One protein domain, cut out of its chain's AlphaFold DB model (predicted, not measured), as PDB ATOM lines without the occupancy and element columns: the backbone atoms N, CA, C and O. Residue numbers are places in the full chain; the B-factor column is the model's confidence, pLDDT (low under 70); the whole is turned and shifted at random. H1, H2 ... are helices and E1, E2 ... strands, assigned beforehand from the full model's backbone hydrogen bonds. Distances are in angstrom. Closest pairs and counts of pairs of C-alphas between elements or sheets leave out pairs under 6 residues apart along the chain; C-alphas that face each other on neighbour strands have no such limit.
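What this domain is: This is residues 13 to 108 of the 114 residues of an uncharacterized protein of Paxillus involutus ATCC 200175 (UniProt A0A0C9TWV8). A small, strongly twisted four-stranded sheet forms a head, and a long arm sticks out from it: residues 30 to 65, made of most of H1 and the first part of the unnamed stretch that folds back toward the sheet. A second long unnamed stretch, residues 88 to 104, leads from one edge strand, E3, to the other, E4. The printed part has 96 residues, with one named helix and four named strands in the order E1 H1 E2 E3 E4, a mixed class; the sheet order is E3 E2 E1 E4, antiparallel throughout. The whole is extended, with a radius of gyration of the C-alphas of 21.8 A and spans of 69 by 25 by 19 A, the arm making much of the length.

Where its parts are: E1, residues 13 to 20, begins at C-alpha 13 (50.650, -25.057, 29.419), bends by 62 degrees at residue 16 and measures 19.7 A. H1, residues 22 to 47, measures 38.2 A and ends at C-alpha 47 (3.817, 11.177, 27.461). E2, residues 73 to 78, measures 16.0 A; E3, residues 83 to 87, 13.7 A. E4, residues 105 to 107, measures 7.0 A and ends at C-alpha 107 (54.559, -20.469, 27.557).

How they stand to each other: E1 pairs with E4 over residues 13 to 14, N 13 and O 106 being 2.9 A apart, and with E2 over 14 to 20, N 16 and O 76 being 2.8 A apart. E2 and E3 form a hairpin, with N 84 and O 77 at 2.9 A. H1 is not on the sheet; its closest C-alphas to E2 are those of Thr 22 and Leu 73, 7.8 A apart. H1 and E3 are apart. In H1 every O i to N i+4 pair is within hydrogen-bond range.

The domain as a whole: The C-alphas farthest apart, of Asn 51 and Gly 80, are 69.5 A apart. The printed part has no cut. The links H1 to E2 and E3 to E4 are long. Mean pLDDT of the printed part is 74.3; residues 37 to 70 are under 70.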
ATOM      1  N   ILE A  13      52.063 -24.693  29.301       93.25
ATOM      2  CA  ILE A  13      50.650 -25.057  29.419       93.25
ATOM      3  C   ILE A  13      50.103 -25.478  28.059       93.25
ATOM      4  O   ILE A  13      50.592 -25.065  27.010       93.25
ATOM      5  N   GLU A  14      49.103 -26.340  28.080       94.81
ATOM      6  CA  GLU A  14      48.426 -26.884  26.915       94.81
ATOM      7  C   GLU A  14      47.134 -26.135  26.632       94.81
ATOM      8  O   GLU A  14      46.315 -25.964  27.530       94.81
ATOM      9  N   VAL A  15      46.909 -25.778  25.369       93.75
ATOM     10  CA  VAL A  15      45.596 -25.331  24.915       93.75
ATOM     11  C   VAL A  15      44.715 -26.552  24.666       93.75
ATOM     12  O   VAL A  15      44.903 -27.289  23.696       93.75
ATOM     13  N   SER A  16      43.758 -26.754  25.567       94.00
ATOM     14  CA  SER A  16      42.806 -27.868  25.537       94.00
ATOM     15  C   SER A  16      41.612 -27.564  24.636       94.00
ATOM     16  O   SER A  16      41.103 -28.454  23.959       94.00
ATOM     17  N   SER A  17      41.175 -26.304  24.596       92.31
ATOM     18  CA  SER A  17      40.155 -25.834  23.660       92.31
ATOM     19  C   SER A  17      40.308 -24.342  23.368       92.31
ATOM     20  O   SER A  17      40.972 -23.605  24.101       92.31
ATOM     21  N   ILE A  18      39.699 -23.914  22.265       91.50
ATOM     22  CA  ILE A  18      39.682 -22.533  21.789       91.50
ATOM     23  C   ILE A  18      38.274 -22.209  21.292       91.50
ATOM     24  O   ILE A  18      37.602 -23.055  20.696       91.50
ATOM     25  N   THR A  19      37.790 -21.006  21.565       90.88
ATOM     26  CA  THR A  19      36.450 -20.571  21.162       90.88
ATOM     27  C   THR A  19      36.470 -19.086  20.842       90.88
ATOM     28  O   THR A  19      36.994 -18.301  21.626       90.88
ATOM     29  N   ASP A  20      35.889 -18.704  19.708       88.62
ATOM     30  CA  ASP A  20      35.588 -17.302  19.415       88.62
ATOM     31  C   ASP A  20      34.398 -16.859  20.272       88.62
ATOM     32  O   ASP A  20      33.342 -17.500  20.259       88.62
ATOM     33  N   ILE A  21      34.576 -15.786  21.044       87.69
ATOM     34  CA  ILE A  21      33.518 -15.215  21.889       87.69
ATOM     35  C   ILE A  21      33.029 -13.841  21.404       87.69
ATOM     36  O   ILE A  21      32.137 -13.262  22.029       87.69
ATOM     37  N   THR A  22      33.542 -13.333  20.280       82.69
ATOM     38  CA  THR A  22      33.170 -12.024  19.721       82.69
ATOM     39  C   THR A  22      31.719 -12.008  19.264       82.69
ATOM     40  O   THR A  22      30.976 -11.088  19.609       82.69
ATOM     41  N   GLN A  23      31.282 -13.034  18.530       75.62
ATOM     42  CA  GLN A  23      29.921 -13.063  17.977       75.62
ATOM     43  C   GLN A  23      28.849 -13.078  19.075       75.62
ATOM     44  O   GLN A  23      27.844 -12.371  18.989       75.62
ATOM     45  N   SER A  24      29.094 -13.832  20.149       72.12
ATOM     46  CA  SER A  24      28.199 -13.888  21.307       72.12
ATOM     47  C   SER A  24      28.153 -12.555  22.059       72.12
ATOM     48  O   SER A  24      27.074 -12.106  22.443       72.12
ATOM     49  N   ALA A  25      29.297 -11.886  22.237       71.38
ATOM     50  CA  ALA A  25      29.357 -10.571  22.875       71.38
ATOM     51  C   ALA A  25      28.618  -9.495  22.058       71.38
ATOM     52  O   ALA A  25      27.863  -8.700  22.623       71.38
ATOM     53  N   PHE A  26      28.765  -9.513  20.729       74.19
ATOM     54  CA  PHE A  26      28.036  -8.621  19.826       74.19
ATOM     55  C   PHE A  26      26.517  -8.832  19.916       74.19
ATOM     56  O   PHE A  26      25.761  -7.871  20.065       74.19
ATOM     57  N   GLY A  27      26.061 -10.090  19.894       75.50
ATOM     58  CA  GLY A  27      24.639 -10.418  20.021       75.50
ATOM     59  C   GLY A  27      24.021  -9.942  21.341       75.50
ATOM     60  O   GLY A  27      22.896  -9.431  21.355       75.50
ATOM     61  N   LEU A  28      24.764 -10.049  22.451       73.94
ATOM     62  CA  LEU A  28      24.336  -9.530  23.754       73.94
ATOM     63  C   LEU A  28      24.182  -8.006  23.747       73.94
ATOM     64  O   LEU A  28      23.180  -7.506  24.262       73.94
ATOM     65  N   LEU A  29      25.121  -7.270  23.140       75.62
ATOM     66  CA  LEU A  29      24.996  -5.816  23.026       75.62
ATOM     67  C   LEU A  29      23.780  -5.431  22.183       75.62
ATOM     68  O   LEU A  29      23.004  -4.576  22.598       75.62
ATOM     69  N   ASN A  30      23.584  -6.082  21.036       77.56
ATOM     70  CA  ASN A  30      22.457  -5.777  20.158       77.56
ATOM     71  C   ASN A  30      21.111  -5.995  20.870       77.56
ATOM     72  O   ASN A  30      20.202  -5.172  20.781       77.56
ATOM     73  N   THR A  31      21.012  -7.072  21.655       75.56
ATOM     74  CA  THR A  31      19.836  -7.354  22.490       75.56
ATOM     75  C   THR A  31      19.629  -6.278  23.557       75.56
ATOM     76  O   THR A  31      18.496  -5.868  23.806       75.56
ATOM     77  N   HIS A  32      20.702  -5.821  24.206       77.44
ATOM     78  CA  HIS A  32      20.634  -4.748  25.194       77.44
ATOM     79  C   HIS A  32      20.169  -3.428  24.568       77.44
ATOM     80  O   HIS A  32      19.255  -2.804  25.097       77.44
ATOM     81  N   HIS A  33      20.744  -3.043  23.427       77.50
ATOM     82  CA  HIS A  33      20.366  -1.831  22.706       77.50
ATOM     83  C   HIS A  33      18.896  -1.863  22.284       77.50
ATOM     84  O   HIS A  33      18.144  -0.981  22.673       77.50
ATOM     85  N   THR A  34      18.452  -2.962  21.665       74.38
ATOM     86  CA  THR A  34      17.044  -3.151  21.269       74.38
ATOM     87  C   THR A  34      16.085  -2.979  22.457       74.38
ATOM     88  O   THR A  34      14.995  -2.436  22.310       74.38
ATOM     89  N   ARG A  35      16.467  -3.440  23.657       73.81
ATOM     90  CA  ARG A  35      15.634  -3.287  24.863       73.81
ATOM     91  C   ARG A  35      15.574  -1.848  25.367       73.81
ATOM     92  O   ARG A  35      14.520  -1.454  25.852       73.81
ATOM     93  N   LEU A  36      16.677  -1.106  25.287       75.94
ATOM     94  CA  LEU A  36      16.691   0.316  25.629       75.94
ATOM     95  C   LEU A  36      15.838   1.114  24.642       75.94
ATOM     96  O   LEU A  36      14.960   1.850  25.074       75.94
ATOM     97  N   ASP A  37      16.002   0.868  23.342       69.25
ATOM     98  CA  ASP A  37      15.255   1.577  22.300       69.25
ATOM     99  C   ASP A  37      13.742   1.328  22.432       69.25
ATOM    100  O   ASP A  37      12.932   2.247  22.333       69.25
ATOM    101  N   HIS A  38      13.334   0.087  22.730       66.81
ATOM    102  CA  HIS A  38      11.930  -0.237  22.999       66.81
ATOM    103  C   HIS A  38      11.382   0.450  24.261       66.81
ATOM    104  O   HIS A  38      10.206   0.810  24.285       66.81
ATOM    105  N   ALA A  39      12.197   0.615  25.307       67.06
ATOM    106  CA  ALA A  39      11.783   1.295  26.532       67.06
ATOM    107  C   ALA A  39      11.613   2.808  26.318       67.06
ATOM    108  O   ALA A  39      10.654   3.387  26.826       67.06
ATOM    109  N   ASP A  40      12.486   3.431  25.523       59.56
ATOM    110  CA  ASP A  40      12.388   4.852  25.173       59.56
ATOM    111  C   ASP A  40      11.160   5.142  24.295       59.56
ATOM    112  O   ASP A  40      10.458   6.132  24.518       59.56
ATOM    113  N   ILE A  41      10.827   4.249  23.353       61.72
ATOM    114  CA  ILE A  41       9.601   4.357  22.543       61.72
ATOM    115  C   ILE A  41       8.342   4.253  23.418       61.72
ATOM    116  O   ILE A  41       7.398   5.021  23.221       61.72
ATOM    117  N   ASP A  42       8.307   3.332  24.385       59.78
ATOM    118  CA  ASP A  42       7.154   3.151  25.281       59.78
ATOM    119  C   ASP A  42       6.954   4.364  26.214       59.78
ATOM    120  O   ASP A  42       5.828   4.818  26.432       59.78
ATOM    121  N   LEU A  43       8.046   4.967  26.699       60.06
ATOM    122  CA  LEU A  43       8.002   6.220  27.463       60.06
ATOM    123  C   LEU A  43       7.516   7.401  26.606       60.06
ATOM    124  O   LEU A  43       6.636   8.147  27.040       60.06
ATOM    125  N   ALA A  44       8.009   7.532  25.371       58.25
ATOM    126  CA  ALA A  44       7.569   8.571  24.439       58.25
ATOM    127  C   ALA A  44       6.078   8.440  24.062       58.25
ATOM    128  O   ALA A  44       5.383   9.447  23.916       58.25
ATOM    129  N   GLN A  45       5.554   7.213  23.954       57.03
ATOM    130  CA  GLN A  45       4.125   6.968  23.719       57.03
ATOM    131  C   GLN A  45       3.256   7.284  24.943       57.03
ATOM    132  O   GLN A  45       2.102   7.685  24.784       57.03
ATOM    133  N   ARG A  46       3.787   7.141  26.162       55.38
ATOM    134  CA  ARG A  46       3.038   7.403  27.399       55.38
ATOM    135  C   ARG A  46       2.893   8.894  27.715       55.38
ATOM    136  O   ARG A  46       1.865   9.284  28.268       55.38
ATOM    137  N   ASP A  47       3.862   9.713  27.312       53.81
ATOM    138  CA  ASP A  47       3.817  11.177  27.461       53.81
ATOM    139  C   ASP A  47       3.127  11.890  26.272       53.81
ATOM    140  O   ASP A  47       2.748  13.060  26.367       53.81
ATOM    141  N   GLY A  48       2.899  11.183  25.158       49.72
ATOM    142  CA  GLY A  48       2.363  11.715  23.903       49.72
ATOM    143  C   GLY A  48       0.898  11.371  23.620       49.72
ATOM    144  O   GLY A  48       0.593  10.785  22.584       49.72
ATOM    145  N   ASN A  49      -0.046  11.781  24.470       48.94
ATOM    146  CA  ASN A  49      -1.462  11.813  24.080       48.94
ATOM    147  C   ASN A  49      -1.732  12.983  23.113       48.94
ATOM    148  O   ASN A  49      -2.340  13.957  23.530       48.94
ATOM    149  N   HIS A  50      -1.276  12.925  21.856       42.62
ATOM    150  CA  HIS A  50      -1.786  13.766  20.760       42.62
ATOM    151  C   HIS A  50      -1.670  13.028  19.413       42.62
ATOM    152  O   HIS A  50      -0.621  12.975  18.790       42.62
ATOM    153  N   ASN A  51      -2.801  12.442  19.016       46.84
ATOM    154  CA  ASN A  51      -3.332  12.248  17.662       46.84
ATOM    155  C   ASN A  51      -2.382  12.395  16.443       46.84
ATOM    156  O   ASN A  51      -1.911  13.490  16.147       46.84
ATOM    157  N   GLY A  52      -2.323  11.345  15.614       42.59
ATOM    158  CA  GLY A  52      -2.203  11.491  14.157       42.59
ATOM    159  C   GLY A  52      -0.899  11.018  13.510       42.59
ATOM    160  O   GLY A  52       0.060  11.770  13.402       42.59
ATOM    161  N   ASP A  53      -0.940   9.792  12.986       47.34
ATOM    162  CA  ASP A  53      -0.406   9.398  11.673       47.34
ATOM    163  C   ASP A  53       0.986   9.941  11.282       47.34
ATOM    164  O   ASP A  53       1.102  10.842  10.451       47.34
ATOM    165  N   GLN A  54       2.068   9.352  11.811       39.78
ATOM    166  CA  GLN A  54       3.397   9.484  11.204       39.78
ATOM    167  C   GLN A  54       4.114   8.139  11.121       39.78
ATOM    168  O   GLN A  54       4.455   7.480  12.100       39.78
ATOM    169  N   ARG A  55       4.298   7.745   9.865       40.41
ATOM    170  CA  ARG A  55       5.035   6.593   9.370       40.41
ATOM    171  C   ARG A  55       6.451   6.598   9.938       40.41
ATOM    172  O   ARG A  55       7.163   7.581   9.779       40.41
ATOM    173  N   GLN A  56       6.834   5.458  10.505       46.66
ATOM    174  CA  GLN A  56       8.144   4.826  10.346       46.66
ATOM    175  C   GLN A  56       9.299   5.802  10.075       46.66
ATOM    176  O   GLN A  56       9.803   5.892   8.957       46.66
ATOM    177  N   GLN A  57       9.744   6.500  11.112       40.84
ATOM    178  CA  GLN A  57      11.117   6.980  11.170       40.84
ATOM    179  C   GLN A  57      11.859   6.020  12.087       40.84
ATOM    180  O   GLN A  57      11.881   6.165  13.303       40.84
ATOM    181  N   VAL A  58      12.405   4.971  11.473       47.34
ATOM    182  CA  VAL A  58      13.570   4.287  12.027       47.34
ATOM    183  C   VAL A  58      14.681   5.324  11.908       47.34
ATOM    184  O   VAL A  58      15.310   5.431  10.855       47.34
ATOM    185  N   GLU A  59      14.805   6.192  12.916       47.22
ATOM    186  CA  GLU A  59      15.966   7.063  13.038       47.22
ATOM    187  C   GLU A  59      17.183   6.151  12.966       47.22
ATOM    188  O   GLU A  59      17.337   5.192  13.723       47.22
ATOM    189  N   GLN A  60      17.979   6.378  11.928       47.47
ATOM    190  CA  GLN A  60      19.210   5.652  11.727       47.47
ATOM    191  C   GLN A  60      20.054   5.927  12.962       47.47
ATOM    192  O   GLN A  60      20.344   7.081  13.264       47.47
ATOM    193  N   CYS A  61      20.391   4.865  13.689       48.28
ATOM    194  CA  CYS A  61      21.325   4.898  14.800       48.28
ATOM    195  C   CYS A  61      22.689   5.374  14.279       48.28
ATOM    196  O   CYS A  61      23.575   4.580  13.974       48.28
ATOM    197  N   GLU A  62      22.853   6.686  14.137       51.91
ATOM    198  CA  GLU A  62      24.071   7.361  13.691       51.91
ATOM    199  C   GLU A  62      25.006   7.567  14.895       51.91
ATOM    200  O   GLU A  62      25.563   8.632  15.142       51.91
ATOM    201  N   GLY A  63      25.142   6.519  15.708       59.50
ATOM    202  CA  GLY A  63      26.201   6.406  16.698       59.50
ATOM    203  C   GLY A  63      27.425   5.752  16.056       59.50
ATOM    204  O   GLY A  63      27.273   4.936  15.142       59.50
ATOM    205  N   PRO A  64      28.655   6.061  16.507       57.03
ATOM    206  CA  PRO A  64      29.824   5.314  16.069       57.03
ATOM    207  C   PRO A  64      29.586   3.825  16.338       57.03
ATOM    208  O   PRO A  64      29.335   3.431  17.479       57.03
ATOM    209  N   VAL A  65      29.642   3.016  15.275       59.06
ATOM    210  CA  VAL A  65      29.489   1.561  15.367       59.06
ATOM    211  C   VAL A  65      30.444   1.065  16.450       59.06
ATOM    212  O   VAL A  65      31.643   1.355  16.357       59.06
ATOM    213  N   PRO A  66      29.952   0.346  17.478       59.16
ATOM    214  CA  PRO A  66      30.808  -0.222  18.503       59.16
ATOM    215  C   PRO A  66      31.912  -1.046  17.839       59.16
ATOM    216  O   PRO A  66      31.659  -2.094  17.245       59.16
ATOM    217  N   HIS A  67      33.142  -0.538  17.892       59.03
ATOM    218  CA  HIS A  67      34.288  -1.227  17.324       59.03
ATOM    219  C   HIS A  67      34.714  -2.319  18.300       59.03
ATOM    220  O   HIS A  67      35.555  -2.113  19.180       59.03
ATOM    221  N   PHE A  68      34.107  -3.492  18.161       58.12
ATOM    222  CA  PHE A  68      34.582  -4.673  18.858       58.12
ATOM    223  C   PHE A  68      35.918  -5.110  18.257       58.12
ATOM    224  O   PHE A  68      36.063  -5.114  17.033       58.12
ATOM    225  N   PRO A  69      36.907  -5.481  19.086       59.69
ATOM    226  CA  PRO A  69      38.079  -6.156  18.565       59.69
ATOM    227  C   PRO A  69      37.632  -7.415  17.809       59.69
ATOM    228  O   PRO A  69      36.849  -8.219  18.316       59.69
ATOM    229  N   SER A  70      38.106  -7.548  16.571       63.59
ATOM    230  CA  SER A  70      37.940  -8.754  15.763       63.59
ATOM    231  C   SER A  70      38.557  -9.949  16.495       63.59
ATOM    232  O   SER A  70      39.685  -9.827  16.972       63.59
ATOM    233  N   ASP A  71      37.826 -11.064  16.543       71.50
ATOM    234  CA  ASP A  71      38.273 -12.376  17.025       71.50
ATOM    235  C   ASP A  71      38.865 -12.364  18.447       71.50
ATOM    236  O   ASP A  71      40.068 -12.496  18.640       71.50
ATOM    237  N   VAL A  72      38.013 -12.210  19.464       86.88
ATOM    238  CA  VAL A  72      38.386 -12.418  20.865       86.88
ATOM    239  C   VAL A  72      38.319 -13.909  21.141       86.88
ATOM    240  O   VAL A  72      37.240 -14.511  21.147       86.88
ATOM    241  N   LEU A  73      39.477 -14.507  21.399       89.88
ATOM    242  CA  LEU A  73      39.575 -15.921  21.711       89.88
ATOM    243  C   LEU A  73      39.481 -16.162  23.219       89.88
ATOM    244  O   LEU A  73      40.173 -15.545  24.032       89.88
ATOM    245  N   ARG A  74      38.641 -17.124  23.594       91.62
ATOM    246  CA  ARG A  74      38.678 -17.785  24.897       91.62
ATOM    247  C   ARG A  74      39.439 -19.097  24.765       91.62
ATOM    248  O   ARG A  74      39.196 -19.868  23.836       91.62
ATOM    249  N   PHE A  75      40.308 -19.364  25.731       92.50
ATOM    250  CA  PHE A  75      41.088 -20.591  25.820       92.50
ATOM    251  C   PHE A  75      40.713 -21.372  27.076       92.50
ATOM    252  O   PHE A  75      40.572 -20.785  28.147       92.50
ATOM    253  N   GLU A  76      40.633 -22.696  26.959       95.06
ATOM    254  CA  GLU A  76      40.781 -23.593  28.109       95.06
ATOM    255  C   GLU A  76      42.211 -24.118  28.121       95.06
ATOM    256  O   GLU A  76      42.673 -24.734  27.154       95.06
ATOM    257  N   LEU A  77      42.921 -23.854  29.213       93.81
ATOM    258  CA  LEU A  77      44.336 -24.159  29.376       93.81
ATOM    259  C   LEU A  77      44.518 -25.246  30.436       93.81
ATOM    260  O   LEU A  77      43.812 -25.258  31.441       93.81
ATOM    261  N   SER A  78      45.478 -26.149  30.233       94.06
ATOM    262  CA  SER A  78      45.799 -27.239  31.161       94.06
ATOM    263  C   SER A  78      47.298 -27.319  31.429       94.06
ATOM    264  O   SER A  78      48.111 -27.242  30.513       94.06
ATOM    265  N   ASN A  79      47.687 -27.513  32.689       91.44
ATOM    266  CA  ASN A  79      49.065 -27.860  33.064       91.44
ATOM    267  C   ASN A  79      49.256 -29.376  33.288       91.44
ATOM    268  O   ASN A  79      50.282 -29.789  33.820       91.44
ATOM    269  N   GLY A  80      48.257 -30.193  32.932       91.44
ATOM    270  CA  GLY A  80      48.229 -31.639  33.173       91.44
ATOM    271  C   GLY A  80      47.603 -32.061  34.510       91.44
ATOM    272  O   GLY A  80      47.229 -33.220  34.648       91.44
ATOM    273  N   CYS A  81      47.427 -31.138  35.463       91.12
ATOM    274  CA  CYS A  81      46.774 -31.401  36.754       91.12
ATOM    275  C   CYS A  81      45.479 -30.601  36.938       91.12
ATOM    276  O   CYS A  81      44.517 -31.087  37.524       91.12
ATOM    277  N   THR A  82      45.462 -29.357  36.464       91.56
ATOM    278  CA  THR A  82      44.360 -28.407  36.629       91.56
ATOM    279  C   THR A  82      44.078 -27.702  35.315       91.56
ATOM    280  O   THR A  82      45.016 -27.357  34.589       91.56
ATOM    281  N   THR A  83      42.801 -27.428  35.063       94.19
ATOM    282  CA  THR A  83      42.347 -26.614  33.935       94.19
ATOM    283  C   THR A  83      41.907 -25.231  34.400       94.19
ATOM    284  O   THR A  83      41.395 -25.073  35.511       94.19
ATOM    285  N   PHE A  84      42.110 -24.220  33.563       92.38
ATOM    286  CA  PHE A  84      41.632 -22.864  33.807       92.38
ATOM    287  C   PHE A  84      41.308 -22.156  32.491       92.38
ATOM    288  O   PHE A  84      41.937 -22.409  31.464       92.38
ATOM    289  N   SER A  85      40.328 -21.253  32.542       93.12
ATOM    290  CA  SER A  85      39.943 -20.432  31.396       93.12
ATOM    291  C   SER A  85      40.775 -19.156  31.352       93.12
ATOM    292  O   SER A  85      41.015 -18.539  32.390       93.12
ATOM    293  N   ASP A  86      41.130 -18.725  30.145       91.06
ATOM    294  CA  ASP A  86      41.751 -17.421  29.897       91.06
ATOM    295  C   ASP A  86      41.135 -16.743  28.664       91.06
ATOM    296  O   ASP A  86      40.510 -17.404  27.826       91.06
ATOM    297  N   ILE A  87      41.273 -15.421  28.571       90.31
ATOM    298  CA  ILE A  87      40.713 -14.600  27.493       90.31
ATOM    299  C   ILE A  87      41.820 -13.761  26.865       90.31
ATOM    300  O   ILE A  87      42.633 -13.129  27.537       90.31
ATOM    301  N   GLU A  88      41.806 -13.710  25.544       88.44
ATOM    302  CA  GLU A  88      42.655 -12.836  24.764       88.44
ATOM    303  C   GLU A  88      42.354 -11.355  25.037       88.44
ATOM    304  O   GLU A  88      41.350 -10.799  24.596       88.44
ATOM    305  N   PHE A  89      43.256 -10.687  25.757       83.50
ATOM    306  CA  PHE A  89      43.148  -9.246  26.013       83.50
ATOM    307  C   PHE A  89      43.600  -8.387  24.816       83.50
ATOM    308  O   PHE A  89      43.135  -7.264  24.629       83.50
ATOM    309  N   ARG A  90      44.539  -8.896  24.009       82.81
ATOM    310  CA  ARG A  90      45.062  -8.264  22.786       82.81
ATOM    311  C   ARG A  90      45.273  -9.330  21.728       82.81
ATOM    312  O   ARG A  90      45.691 -10.423  22.087       82.81
ATOM    313  N   SER A  91      45.095  -8.963  20.459       83.50
ATOM    314  CA  SER A  91      45.255  -9.890  19.337       83.50
ATOM    315  C   SER A  91      46.614 -10.608  19.349       83.50
ATOM    316  O   SER A  91      47.683  -9.993  19.313       83.50
ATOM    317  N   LEU A  92      46.553 -11.931  19.363       85.00
ATOM    318  CA  LEU A  92      47.626 -12.901  19.308       85.00
ATOM    319  C   LEU A  92      47.637 -13.460  17.889       85.00
ATOM    320  O   LEU A  92      47.174 -14.563  17.645       85.00
ATOM    321  N   ALA A  93      48.221 -12.724  16.941       80.94
ATOM    322  CA  ALA A  93      48.167 -13.042  15.504       80.94
ATOM    323  C   ALA A  93      48.552 -14.490  15.113       80.94
ATOM    324  O   ALA A  93      48.187 -14.957  14.032       80.94
ATOM    325  N   LYS A  94      49.309 -15.191  15.969       82.12
ATOM    326  CA  LYS A  94      49.730 -16.589  15.783       82.12
ATOM    327  C   LYS A  94      48.712 -17.621  16.284       82.12
ATOM    328  O   LYS A  94      48.807 -18.776  15.884       82.12
ATOM    329  N   LEU A  95      47.788 -17.238  17.161       84.44
ATOM    330  CA  LEU A  95      46.735 -18.102  17.686       84.44
ATOM    331  C   LEU A  95      45.443 -17.762  16.945       84.44
ATOM    332  O   LEU A  95      44.944 -16.649  17.034       84.44
ATOM    333  N   LYS A  96      44.936 -18.714  16.159       84.81
ATOM    334  CA  LYS A  96      43.719 -18.543  15.361       84.81
ATOM    335  C   LYS A  96      42.853 -19.787  15.450       84.81
ATOM    336  O   LYS A  96      43.358 -20.911  15.342       84.81
ATOM    337  N   LEU A  97      41.550 -19.571  15.604       84.69
ATOM    338  CA  LEU A  97      40.555 -20.635  15.565       84.69
ATOM    339  C   LEU A  97      40.593 -21.337  14.195       84.69
ATOM    340  O   LEU A  97      40.696 -20.689  13.157       84.69
ATOM    341  N   GLY A  98      40.576 -22.671  14.191       83.31
ATOM    342  CA  GLY A  98      40.615 -23.491  12.970       83.31
ATOM    343  C   GLY A  98      42.001 -23.691  12.342       83.31
ATOM    344  O   GLY A  98      42.161 -24.594  11.527       83.31
ATOM    345  N   ILE A  99      43.010 -22.908  12.737       85.56
ATOM    346  CA  ILE A  99      44.402 -23.084  12.281       85.56
ATOM    347  C   ILE A  99      45.236 -23.785  13.352       85.56
ATOM    348  O   ILE A  99      46.057 -24.646  13.042       85.56
ATOM    349  N   MET A 100      45.045 -23.413  14.619       83.44
ATOM    350  CA  MET A 100      45.823 -23.985  15.711       83.44
ATOM    351  C   MET A 100      45.332 -25.403  16.051       83.44
ATOM    352  O   MET A 100      44.147 -25.574  16.348       83.44
ATOM    353  N   PRO A 101      46.218 -26.415  16.062       86.44
ATOM    354  CA  PRO A 101      45.851 -27.755  16.495       86.44
ATOM    355  C   PRO A 101      45.593 -27.784  18.007       86.44
ATOM    356  O   PRO A 101      46.265 -27.101  18.782       86.44
ATOM    357  N   LEU A 102      44.644 -28.612  18.442       85.81
ATOM    358  CA  LEU A 102      44.440 -28.879  19.866       85.81
ATOM    359  C   LEU A 102      45.669 -29.578  20.462       85.81
ATOM    360  O   LEU A 102      46.375 -30.318  19.775       85.81
ATOM    361  N   GLY A 103      45.940 -29.315  21.738       88.88
ATOM    362  CA  GLY A 103      47.121 -29.830  22.431       88.88
ATOM    363  C   GLY A 103      48.381 -28.972  22.272       88.88
ATOM    364  O   GLY A 103      49.431 -29.308  22.838       88.88
ATOM    365  N   TYR A 104      48.277 -27.853  21.544       91.44
ATOM    366  CA  TYR A 104      49.355 -26.887  21.344       91.44
ATOM    367  C   TYR A 104      49.893 -26.370  22.683       91.44
ATOM    368  O   TYR A 104      49.128 -26.008  23.579       91.44
ATOM    369  N   LYS A 105      51.222 -26.343  22.831       92.69
ATOM    370  CA  LYS A 105      51.877 -25.898  24.065       92.69
ATOM    371  C   LYS A 105      52.267 -24.428  23.963       92.69
ATOM    372  O   LYS A 105      52.931 -24.019  23.012       92.69
ATOM    373  N   VAL A 106      51.903 -23.649  24.972       90.12
ATOM    374  CA  VAL A 106      52.233 -22.227  25.090       90.12
ATOM    375  C   VAL A 106      52.982 -21.966  26.389       90.12
ATOM    376  O   VAL A 106      52.840 -22.691  27.372       90.12
ATOM    377  N   ARG A 107      53.817 -20.928  26.384       88.81
ATOM    378  CA  ARG A 107      54.559 -20.469  27.557       88.81
ATOM    379  C   ARG A 107      54.114 -19.050  27.880       88.81
ATOM    380  O   ARG A 107      54.226 -18.173  27.027       88.81
ATOM    381  N   THR A 108      53.633 -18.823  29.098       82.56
ATOM    382  CA  THR A 108      53.192 -17.497  29.548       82.56
ATOM    383  C   THR A 108      54.338 -16.769  30.235       82.56
ATOM    384  O   THR A 108      54.864 -17.217  31.249       82.56
TER     385      THR A 108